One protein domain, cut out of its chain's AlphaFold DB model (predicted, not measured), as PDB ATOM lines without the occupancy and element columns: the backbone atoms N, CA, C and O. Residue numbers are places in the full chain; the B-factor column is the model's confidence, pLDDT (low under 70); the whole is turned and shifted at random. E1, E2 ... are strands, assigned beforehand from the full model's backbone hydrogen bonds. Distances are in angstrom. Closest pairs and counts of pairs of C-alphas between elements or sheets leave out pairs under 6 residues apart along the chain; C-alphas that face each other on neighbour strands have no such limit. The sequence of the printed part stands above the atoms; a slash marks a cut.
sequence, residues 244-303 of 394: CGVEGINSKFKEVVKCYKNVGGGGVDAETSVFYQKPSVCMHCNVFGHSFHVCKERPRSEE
ATOM      1  N   CYS A 244      15.506  29.128 -14.261       40.97
ATOM      2  CA  CYS A 244      15.805  30.489 -14.710       40.97
ATOM      3  C   CYS A 244      15.687  31.444 -13.517       40.97
ATOM      4  O   CYS A 244      14.622  31.544 -12.907       40.97
ATOM      5  N   GLY A 245      16.778  32.134 -13.184       42.50
ATOM      6  CA  GLY A 245      16.807  33.184 -12.164       42.50
ATOM      7  C   GLY A 245      16.925  34.561 -12.815       42.50
ATOM      8  O   GLY A 245      17.668  34.732 -13.780       42.50
ATOM      9  N   VAL A 246      16.196  35.552 -12.295       43.66
ATOM     10  CA  VAL A 246      16.384  36.963 -12.667       43.66
ATOM     11  C   VAL A 246      17.348  37.583 -11.661       43.66
ATOM     12  O   VAL A 246      16.999  37.751 -10.493       43.66
ATOM     13  N   GLU A 247      18.563  37.920 -12.096       44.41
ATOM     14  CA  GLU A 247      19.563  38.583 -11.253       44.41
ATOM     15  C   GLU A 247      19.756  40.045 -11.673       44.41
ATOM     16  O   GLU A 247      20.420  40.346 -12.662       44.41
ATOM     17  N   GLY A 248      19.231  40.962 -10.854       40.72
ATOM     18  CA  GLY A 248      19.629  42.371 -10.837       40.72
ATOM     19  C   GLY A 248      18.936  43.288 -11.854       40.72
ATOM     20  O   GLY A 248      18.748  42.967 -13.022       40.72
ATOM     21  N   ILE A 249      18.597  44.497 -11.395       43.38
ATOM     22  CA  ILE A 249      18.110  45.602 -12.229       43.38
ATOM     23  C   ILE A 249      19.180  46.695 -12.188       43.38
ATOM     24  O   ILE A 249      19.353  47.358 -11.166       43.38
ATOM     25  N   ASN A 250      19.919  46.888 -13.284       42.09
ATOM     26  CA  ASN A 250      20.855  48.004 -13.413       42.09
ATOM     27  C   ASN A 250      20.128  49.205 -14.041       42.09
ATOM     28  O   ASN A 250      19.499  49.087 -15.090       42.09
ATOM     29  N   SER A 251      20.220  50.382 -13.417       45.06
ATOM     30  CA  SER A 251      19.485  51.588 -13.830       45.06
ATOM     31  C   SER A 251      19.853  52.113 -15.225       45.06
ATOM     32  O   SER A 251      19.118  52.935 -15.771       45.06
ATOM     33  N   LYS A 252      20.959  51.641 -15.821       45.91
ATOM     34  CA  LYS A 252      21.413  52.062 -17.157       45.91
ATOM     35  C   LYS A 252      21.149  51.049 -18.277       45.91
ATOM     36  O   LYS A 252      21.103  51.471 -19.429       45.91
ATOM     37  N   PHE A 253      20.933  49.762 -17.987       44.38
ATOM     38  CA  PHE A 253      20.671  48.741 -19.011       44.38
ATOM     39  C   PHE A 253      19.811  47.572 -18.505       44.38
ATOM     40  O   PHE A 253      19.969  47.125 -17.377       44.38
ATOM     41  N   LYS A 254      18.947  47.116 -19.430       55.41
ATOM     42  CA  LYS A 254      18.345  45.787 -19.667       55.41
ATOM     43  C   LYS A 254      18.269  44.801 -18.498       55.41
ATOM     44  O   LYS A 254      19.272  44.427 -17.911       55.41
ATOM     45  N   GLU A 255      17.069  44.271 -18.292       56.72
ATOM     46  CA  GLU A 255      16.841  43.042 -17.533       56.72
ATOM     47  C   GLU A 255      17.688  41.914 -18.149       56.72
ATOM     48  O   GLU A 255      17.579  41.627 -19.347       56.72
ATOM     49  N   VAL A 256      18.597  41.345 -17.353       60.22
ATOM     50  CA  VAL A 256      19.454  40.230 -17.765       60.22
ATOM     51  C   VAL A 256      18.789  38.955 -17.279       60.22
ATOM     52  O   VAL A 256      18.677  38.720 -16.077       60.22
ATOM     53  N   VAL A 257      18.331  38.134 -18.220       72.12
ATOM     54  CA  VAL A 257      17.841  36.792 -17.904       72.12
ATOM     55  C   VAL A 257      19.001  35.833 -18.119       72.12
ATOM     56  O   VAL A 257      19.491  35.686 -19.243       72.12
ATOM     57  N   LYS A 258      19.458  35.217 -17.028       72.25
ATOM     58  CA  LYS A 258      20.464  34.158 -17.066       72.25
ATOM     59  C   LYS A 258      19.753  32.817 -17.115       72.25
ATOM     60  O   LYS A 258      18.962  32.487 -16.228       72.25
ATOM     61  N   CYS A 259      20.042  32.048 -18.155       73.44
ATOM     62  CA  CYS A 259      19.564  30.681 -18.280       73.44
ATOM     63  C   CYS A 259      20.743  29.735 -18.059       73.44
ATOM     64  O   CYS A 259      21.748  29.815 -18.767       73.44
ATOM     65  N   TYR A 260      20.600  28.829 -17.092       69.12
ATOM     66  CA  TYR A 260      21.576  27.776 -16.835       69.12
ATOM     67  C   TYR A 260      21.093  26.489 -17.497       69.12
ATOM     68  O   TYR A 260      20.072  25.918 -17.103       69.12
ATOM     69  N   LYS A 261      21.816  26.030 -18.522       65.00
ATOM     70  CA  LYS A 261      21.580  24.708 -19.107       65.00
ATOM     71  C   LYS A 261      22.411  23.701 -18.321       65.00
ATOM     72  O   LYS A 261      23.627  23.669 -18.458       65.00
ATOM     73  N   ASN A 262      21.739  22.875 -17.524       56.88
ATOM     74  CA  ASN A 262      22.396  21.809 -16.778       56.88
ATOM     75  C   ASN A 262      22.773  20.683 -17.755       56.88
ATOM     76  O   ASN A 262      21.917  19.906 -18.197       56.88
ATOM     77  N   VAL A 263      24.042  20.646 -18.165       59.84
ATOM     78  CA  VAL A 263      24.557  19.631 -19.090       59.84
ATOM     79  C   VAL A 263      24.936  18.421 -18.245       59.84
ATOM     80  O   VAL A 263      25.983  18.385 -17.606       59.84
ATOM     81  N   GLY A 264      24.022  17.455 -18.151       62.03
ATOM     82  CA  GLY A 264      24.199  16.283 -17.296       62.03
ATOM     83  C   GLY A 264      25.520  15.568 -17.580       62.03
ATOM     84  O   GLY A 264      25.690  15.001 -18.654       62.03
ATOM     85  N   GLY A 265      26.429  15.588 -16.604       67.19
ATOM     86  CA  GLY A 265      27.714  14.893 -16.686       67.19
ATOM     87  C   GLY A 265      28.893  15.704 -16.159       67.19
ATOM     88  O   GLY A 265      29.852  15.890 -16.889       67.19
ATOM     89  N   GLY A 266      28.830  16.207 -14.919       66.69
ATOM     90  CA  GLY A 266      29.993  16.766 -14.204       66.69
ATOM     91  C   GLY A 266      30.741  17.926 -14.884       66.69
ATOM     92  O   GLY A 266      31.829  18.280 -14.436       66.69
ATOM     93  N   GLY A 267      30.187  18.492 -15.957       55.53
ATOM     94  CA  GLY A 267      30.758  19.581 -16.736       55.53
ATOM     95  C   GLY A 267      30.165  20.921 -16.323       55.53
ATOM     96  O   GLY A 267      29.007  21.002 -15.930       55.53
ATOM     97  N   VAL A 268      30.994  21.958 -16.395       50.81
ATOM     98  CA  VAL A 268      30.680  23.339 -16.009       50.81
ATOM     99  C   VAL A 268      29.411  23.823 -16.724       50.81
ATOM    100  O   VAL A 268      29.315  23.707 -17.946       50.81
ATOM    101  N   ASP A 269      28.452  24.365 -15.968       66.19
ATOM    102  CA  ASP A 269      27.217  24.938 -16.507       66.19
ATOM    103  C   ASP A 269      27.547  26.044 -17.522       66.19
ATOM    104  O   ASP A 269      28.204  27.036 -17.197       66.19
ATOM    105  N   ALA A 270      27.096  25.882 -18.767       65.12
ATOM    106  CA  ALA A 270      27.234  26.921 -19.780       65.12
ATOM    107  C   ALA A 270      26.231  28.047 -19.480       65.12
ATOM    108  O   ALA A 270      25.020  27.889 -19.667       65.12
ATOM    109  N   GLU A 271      26.733  29.186 -18.999       79.50
ATOM    110  CA  GLU A 271      25.934  30.388 -18.757       79.50
ATOM    111  C   GLU A 271      25.574  31.041 -20.095       79.50
ATOM    112  O   GLU A 271      26.431  31.579 -20.796       79.50
ATOM    113  N   THR A 272      24.289  31.016 -20.454       75.62
ATOM    114  CA  THR A 272      23.789  31.796 -21.591       75.62
ATOM    115  C   THR A 272      23.068  33.025 -21.056       75.62
ATOM    116  O   THR A 272      22.006  32.924 -20.442       75.62
ATOM    117  N   SER A 273      23.660  34.197 -21.287       82.00
ATOM    118  CA  SER A 273      23.050  35.490 -20.965       82.00
ATOM    119  C   SER A 273      22.317  36.038 -22.185       82.00
ATOM    120  O   SER A 273      22.936  36.278 -23.224       82.00
ATOM    121  N   VAL A 274      21.007  36.275 -22.063       81.81
ATOM    122  CA  VAL A 274      20.218  36.915 -23.125       81.81
ATOM    123  C   VAL A 274      19.872  38.347 -22.722       81.81
ATOM    124  O   VAL A 274      19.236  38.598 -21.700       81.81
ATOM    125  N   PHE A 275      20.293  39.308 -23.549       81.88
ATOM    126  CA  PHE A 275      20.113  40.737 -23.296       81.88
ATOM    127  C   PHE A 275      18.879  41.297 -24.012       81.88
ATOM    128  O   PHE A 275      18.973  41.828 -25.127       81.88
ATOM    129  N   TYR A 276      17.723  41.294 -23.351       81.88
ATOM    130  CA  TYR A 276      16.516  41.904 -23.916       81.88
ATOM    131  C   TYR A 276      16.502  43.422 -23.729       81.88
ATOM    132  O   TYR A 276      16.594  43.937 -22.616       81.88
ATOM    133  N   GLN A 277      16.385  44.176 -24.830       86.44
ATOM    134  CA  GLN A 277      16.099  45.608 -24.727       86.44
ATOM    135  C   GLN A 277      14.629  45.790 -24.419       86.44
ATOM    136  O   GLN A 277      13.796  45.516 -25.277       86.44
ATOM    137  N   LYS A 278      14.316  46.288 -23.220       85.06
ATOM    138  CA  LYS A 278      12.956  46.720 -22.927       85.06
ATOM    139  C   LYS A 278      12.587  47.815 -23.940       85.06
ATOM    140  O   LYS A 278      13.286  48.832 -23.986       85.06
ATOM    141  N   PRO A 279      11.561  47.613 -24.785       86.38
ATOM    142  CA  PRO A 279      11.137  48.646 -25.716       86.38
ATOM    143  C   PRO A 279      10.720  49.891 -24.929       86.38
ATOM    144  O   PRO A 279      10.249  49.792 -23.794       86.38
ATOM    145  N   SER A 280      10.915  51.073 -25.511       90.69
ATOM    146  CA  SER A 280      10.513  52.314 -24.854       90.69
ATOM    147  C   SER A 280       9.002  52.322 -24.601       90.69
ATOM    148  O   SER A 280       8.203  51.857 -25.421       90.69
ATOM    149  N   VAL A 281       8.621  52.831 -23.429       94.00
ATOM    150  CA  VAL A 281       7.223  53.059 -23.057       94.00
ATOM    151  C   VAL A 281       6.834  54.443 -23.548       94.00
ATOM    152  O   VAL A 281       7.541  55.419 -23.289       94.00
ATOM    153  N   CYS A 282       5.710  54.548 -24.250       96.06
ATOM    154  CA  CYS A 282       5.190  55.852 -24.620       96.06
ATOM    155  C   CYS A 282       4.671  56.598 -23.383       96.06
ATOM    156  O   CYS A 282       3.754  56.121 -22.724       96.06
ATOM    157  N   MET A 283       5.184  57.801 -23.109       94.44
ATOM    158  CA  MET A 283       4.794  58.589 -21.928       94.44
ATOM    159  C   MET A 283       3.335  59.077 -21.920       94.44
ATOM    160  O   MET A 283       2.842  59.471 -20.870       94.44
ATOM    161  N   HIS A 284       2.637  59.088 -23.060       95.69
ATOM    162  CA  HIS A 284       1.246  59.565 -23.110       95.69
ATOM    163  C   HIS A 284       0.222  58.478 -22.809       95.69
ATOM    164  O   HIS A 284      -0.783  58.747 -22.164       95.69
ATOM    165  N   CYS A 285       0.451  57.264 -23.314       96.38
ATOM    166  CA  CYS A 285      -0.501  56.163 -23.186       96.38
ATOM    167  C   CYS A 285       0.029  54.986 -22.362       96.38
ATOM    168  O   CYS A 285      -0.704  54.027 -22.158       96.38
ATOM    169  N   ASN A 286       1.284  55.036 -21.903       94.44
ATOM    170  CA  ASN A 286       1.964  53.962 -21.176       94.44
ATOM    171  C   ASN A 286       1.994  52.604 -21.904       94.44
ATOM    172  O   ASN A 286       2.209  51.569 -21.281       94.44
ATOM    173  N   VAL A 287       1.834  52.599 -23.231       94.94
ATOM    174  CA  VAL A 287       1.915  51.386 -24.056       94.94
ATOM    175  C   VAL A 287       3.325  51.240 -24.632       94.94
ATOM    176  O   VAL A 287       3.937  52.212 -25.086       94.94
ATOM    177  N   PHE A 288       3.841  50.011 -24.623       95.69
ATOM    178  CA  PHE A 288       5.110  49.657 -25.257       95.69
ATOM    179  C   PHE A 288       5.024  49.706 -26.790       95.69
ATOM    180  O   PHE A 288       3.968  49.510 -27.388       95.69
ATOM    181  N   GLY A 289       6.168  49.912 -27.446       92.31
ATOM    182  CA  GLY A 289       6.300  49.639 -28.883       92.31
ATOM    183  C   GLY A 289       6.023  50.818 -29.816       92.31
ATOM    184  O   GLY A 289       5.937  50.623 -31.025       92.31
ATOM    185  N   HIS A 290       5.920  52.044 -29.301       93.62
ATOM    186  CA  HIS A 290       5.988  53.242 -30.137       93.62
ATOM    187  C   HIS A 290       6.574  54.436 -29.380       93.62
ATOM    188  O   HIS A 290       6.477  54.538 -28.158       93.62
ATOM    189  N   SER A 291       7.184  55.357 -30.123       92.38
ATOM    190  CA  SER A 291       7.768  56.572 -29.565       92.38
ATOM    191  C   SER A 291       6.718  57.664 -29.347       92.38
ATOM    192  O   SER A 291       5.612  57.632 -29.891       92.38
ATOM    193  N   PHE A 292       7.101  58.678 -28.572       90.88
ATOM    194  CA  PHE A 292       6.297  59.866 -28.288       90.88
ATOM    195  C   PHE A 292       5.690  60.505 -29.552       90.88
ATOM    196  O   PHE A 292       4.508  60.836 -29.558       90.88
ATOM    197  N   HIS A 293       6.462  60.610 -30.639       92.44
ATOM    198  CA  HIS A 293       6.037  61.256 -31.890       92.44
ATOM    199  C   HIS A 293       5.013  60.449 -32.699       92.44
ATOM    200  O   HIS A 293       4.331  61.007 -33.555       92.44
ATOM    201  N   VAL A 294       4.897  59.144 -32.439       94.00
ATOM    202  CA  VAL A 294       3.994  58.233 -33.167       94.00
ATOM    203  C   VAL A 294       2.713  57.958 -32.365       94.00
ATOM    204  O   VAL A 294       1.769  57.344 -32.862       94.00
ATOM    205  N   CYS A 295       2.652  58.425 -31.117       96.00
ATOM    206  CA  CYS A 295       1.516  58.188 -30.239       96.00
ATOM    207  C   CYS A 295       0.257  58.911 -30.725       96.00
ATOM    208  O   CYS A 295       0.262  60.122 -30.939       96.00
ATOM    209  N   LYS A 296      -0.849  58.170 -30.843       94.69
ATOM    210  CA  LYS A 296      -2.158  58.724 -31.227       94.69
ATOM    211  C   LYS A 296      -2.849  59.483 -30.093       94.69
ATOM    212  O   LYS A 296      -3.627  60.385 -30.379       94.69
ATOM    213  N   GLU A 297      -2.535  59.128 -28.849       95.19
ATOM    214  CA  GLU A 297      -3.070  59.756 -27.631       95.19
ATOM    215  C   GLU A 297      -2.278  61.010 -27.218       95.19
ATOM    216  O   GLU A 297      -2.641  61.691 -26.263       95.19
ATOM    217  N   ARG A 298      -1.187  61.343 -27.928       95.50
ATOM    218  CA  ARG A 298      -0.410  62.561 -27.678       95.50
ATOM    219  C   ARG A 298      -1.287  63.803 -27.908       95.50
ATOM    220  O   ARG A 298      -1.879  63.920 -28.987       95.50
ATOM    221  N   PRO A 299      -1.309  64.773 -26.973       94.69
ATOM    222  CA  PRO A 299      -1.888  66.086 -27.227       94.69
ATOM    223  C   PRO A 299      -1.254  66.693 -28.478       94.69
ATOM    224  O   PRO A 299      -0.029  66.778 -28.583       94.69
ATOM    225  N   ARG A 300      -2.075  67.073 -29.462       92.31
ATOM    226  CA  ARG A 300      -1.563  67.685 -30.696       92.31
ATOM    227  C   ARG A 300      -0.851  68.980 -30.325       92.31
ATOM    228  O   ARG A 300      -1.471  69.843 -29.710       92.31
ATOM    229  N   SER A 301       0.422  69.107 -30.695       91.75
ATOM    230  CA  SER A 301       1.113  70.384 -30.547       91.75
ATOM    231  C   SER A 301       0.513  71.407 -31.510       91.75
ATOM    232  O   SER A 301      -0.072  71.051 -32.538       91.75
ATOM    233  N   GLU A 302       0.671  72.689 -31.197       87.94
ATOM    234  CA  GLU A 302       0.242  73.775 -32.084       87.94
ATOM    235  C   GLU A 302       0.884  73.637 -33.477       87.94
ATOM    236  O   GLU A 302       0.211  73.806 -34.492       87.94
ATOM    237  N   GLU A 303       2.130  73.167 -33.551       81.12
ATOM    238  CA  GLU A 303       2.824  72.839 -34.805       81.12
ATOM    239  C   GLU A 303       2.095  71.776 -35.651       81.12
ATOM    240  O   GLU A 303       2.003  71.901 -36.877       81.12
TER     241      GLU A 303
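Overview. This is residues 244 to 303 of the 394 residues of an uncharacterized protein of Mikania micrantha (UniProt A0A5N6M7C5). With little regular structure, this is a long rod: a narrow antiparallel sheet, E1, E2, E3, makes one half, with residues 263 to 268 sticking out at its tip, and residues 276 to 303, with no named element, make the other. The printed part has 60 residues, 15 of them in three strands, in sheet order E1, E2, E3, a meander, each strand the antiparallel neighbour of the one before. It is all strand and extended, with a radius of gyration of the C-alphas of 19.1 A and spans of 67, 19 and 14 A.

Along the chain. E2, residues 256 to 261, is 15.7 A long. E3, residues 270 to 275, is 15.9 A long and ends at C-alpha 275 (20.113, 40.737, -23.296). E1, residues 244 to 246, begins at C-alpha 244 (15.805, 30.489, -14.710) and is 6.8 A long.

Arrangement. E2 and E3 form a hairpin at 154 degrees; N 259 and O 272 are within hydrogen-bond range, 3.1 A. E1 and E2 form a hairpin at 158 degrees, with no N and O pair within that range; C-alphas 244 and 259 face each other at 5.2 A. E1 and E3 are apart.

Size, cuts and confidence. The C-alphas farthest apart, of Gly 265 and Glu 302, are 66.8 A apart. The printed part has no cut, and both links are short. pLDDT is under 70 at residues 244 to 256 and 260 to 270.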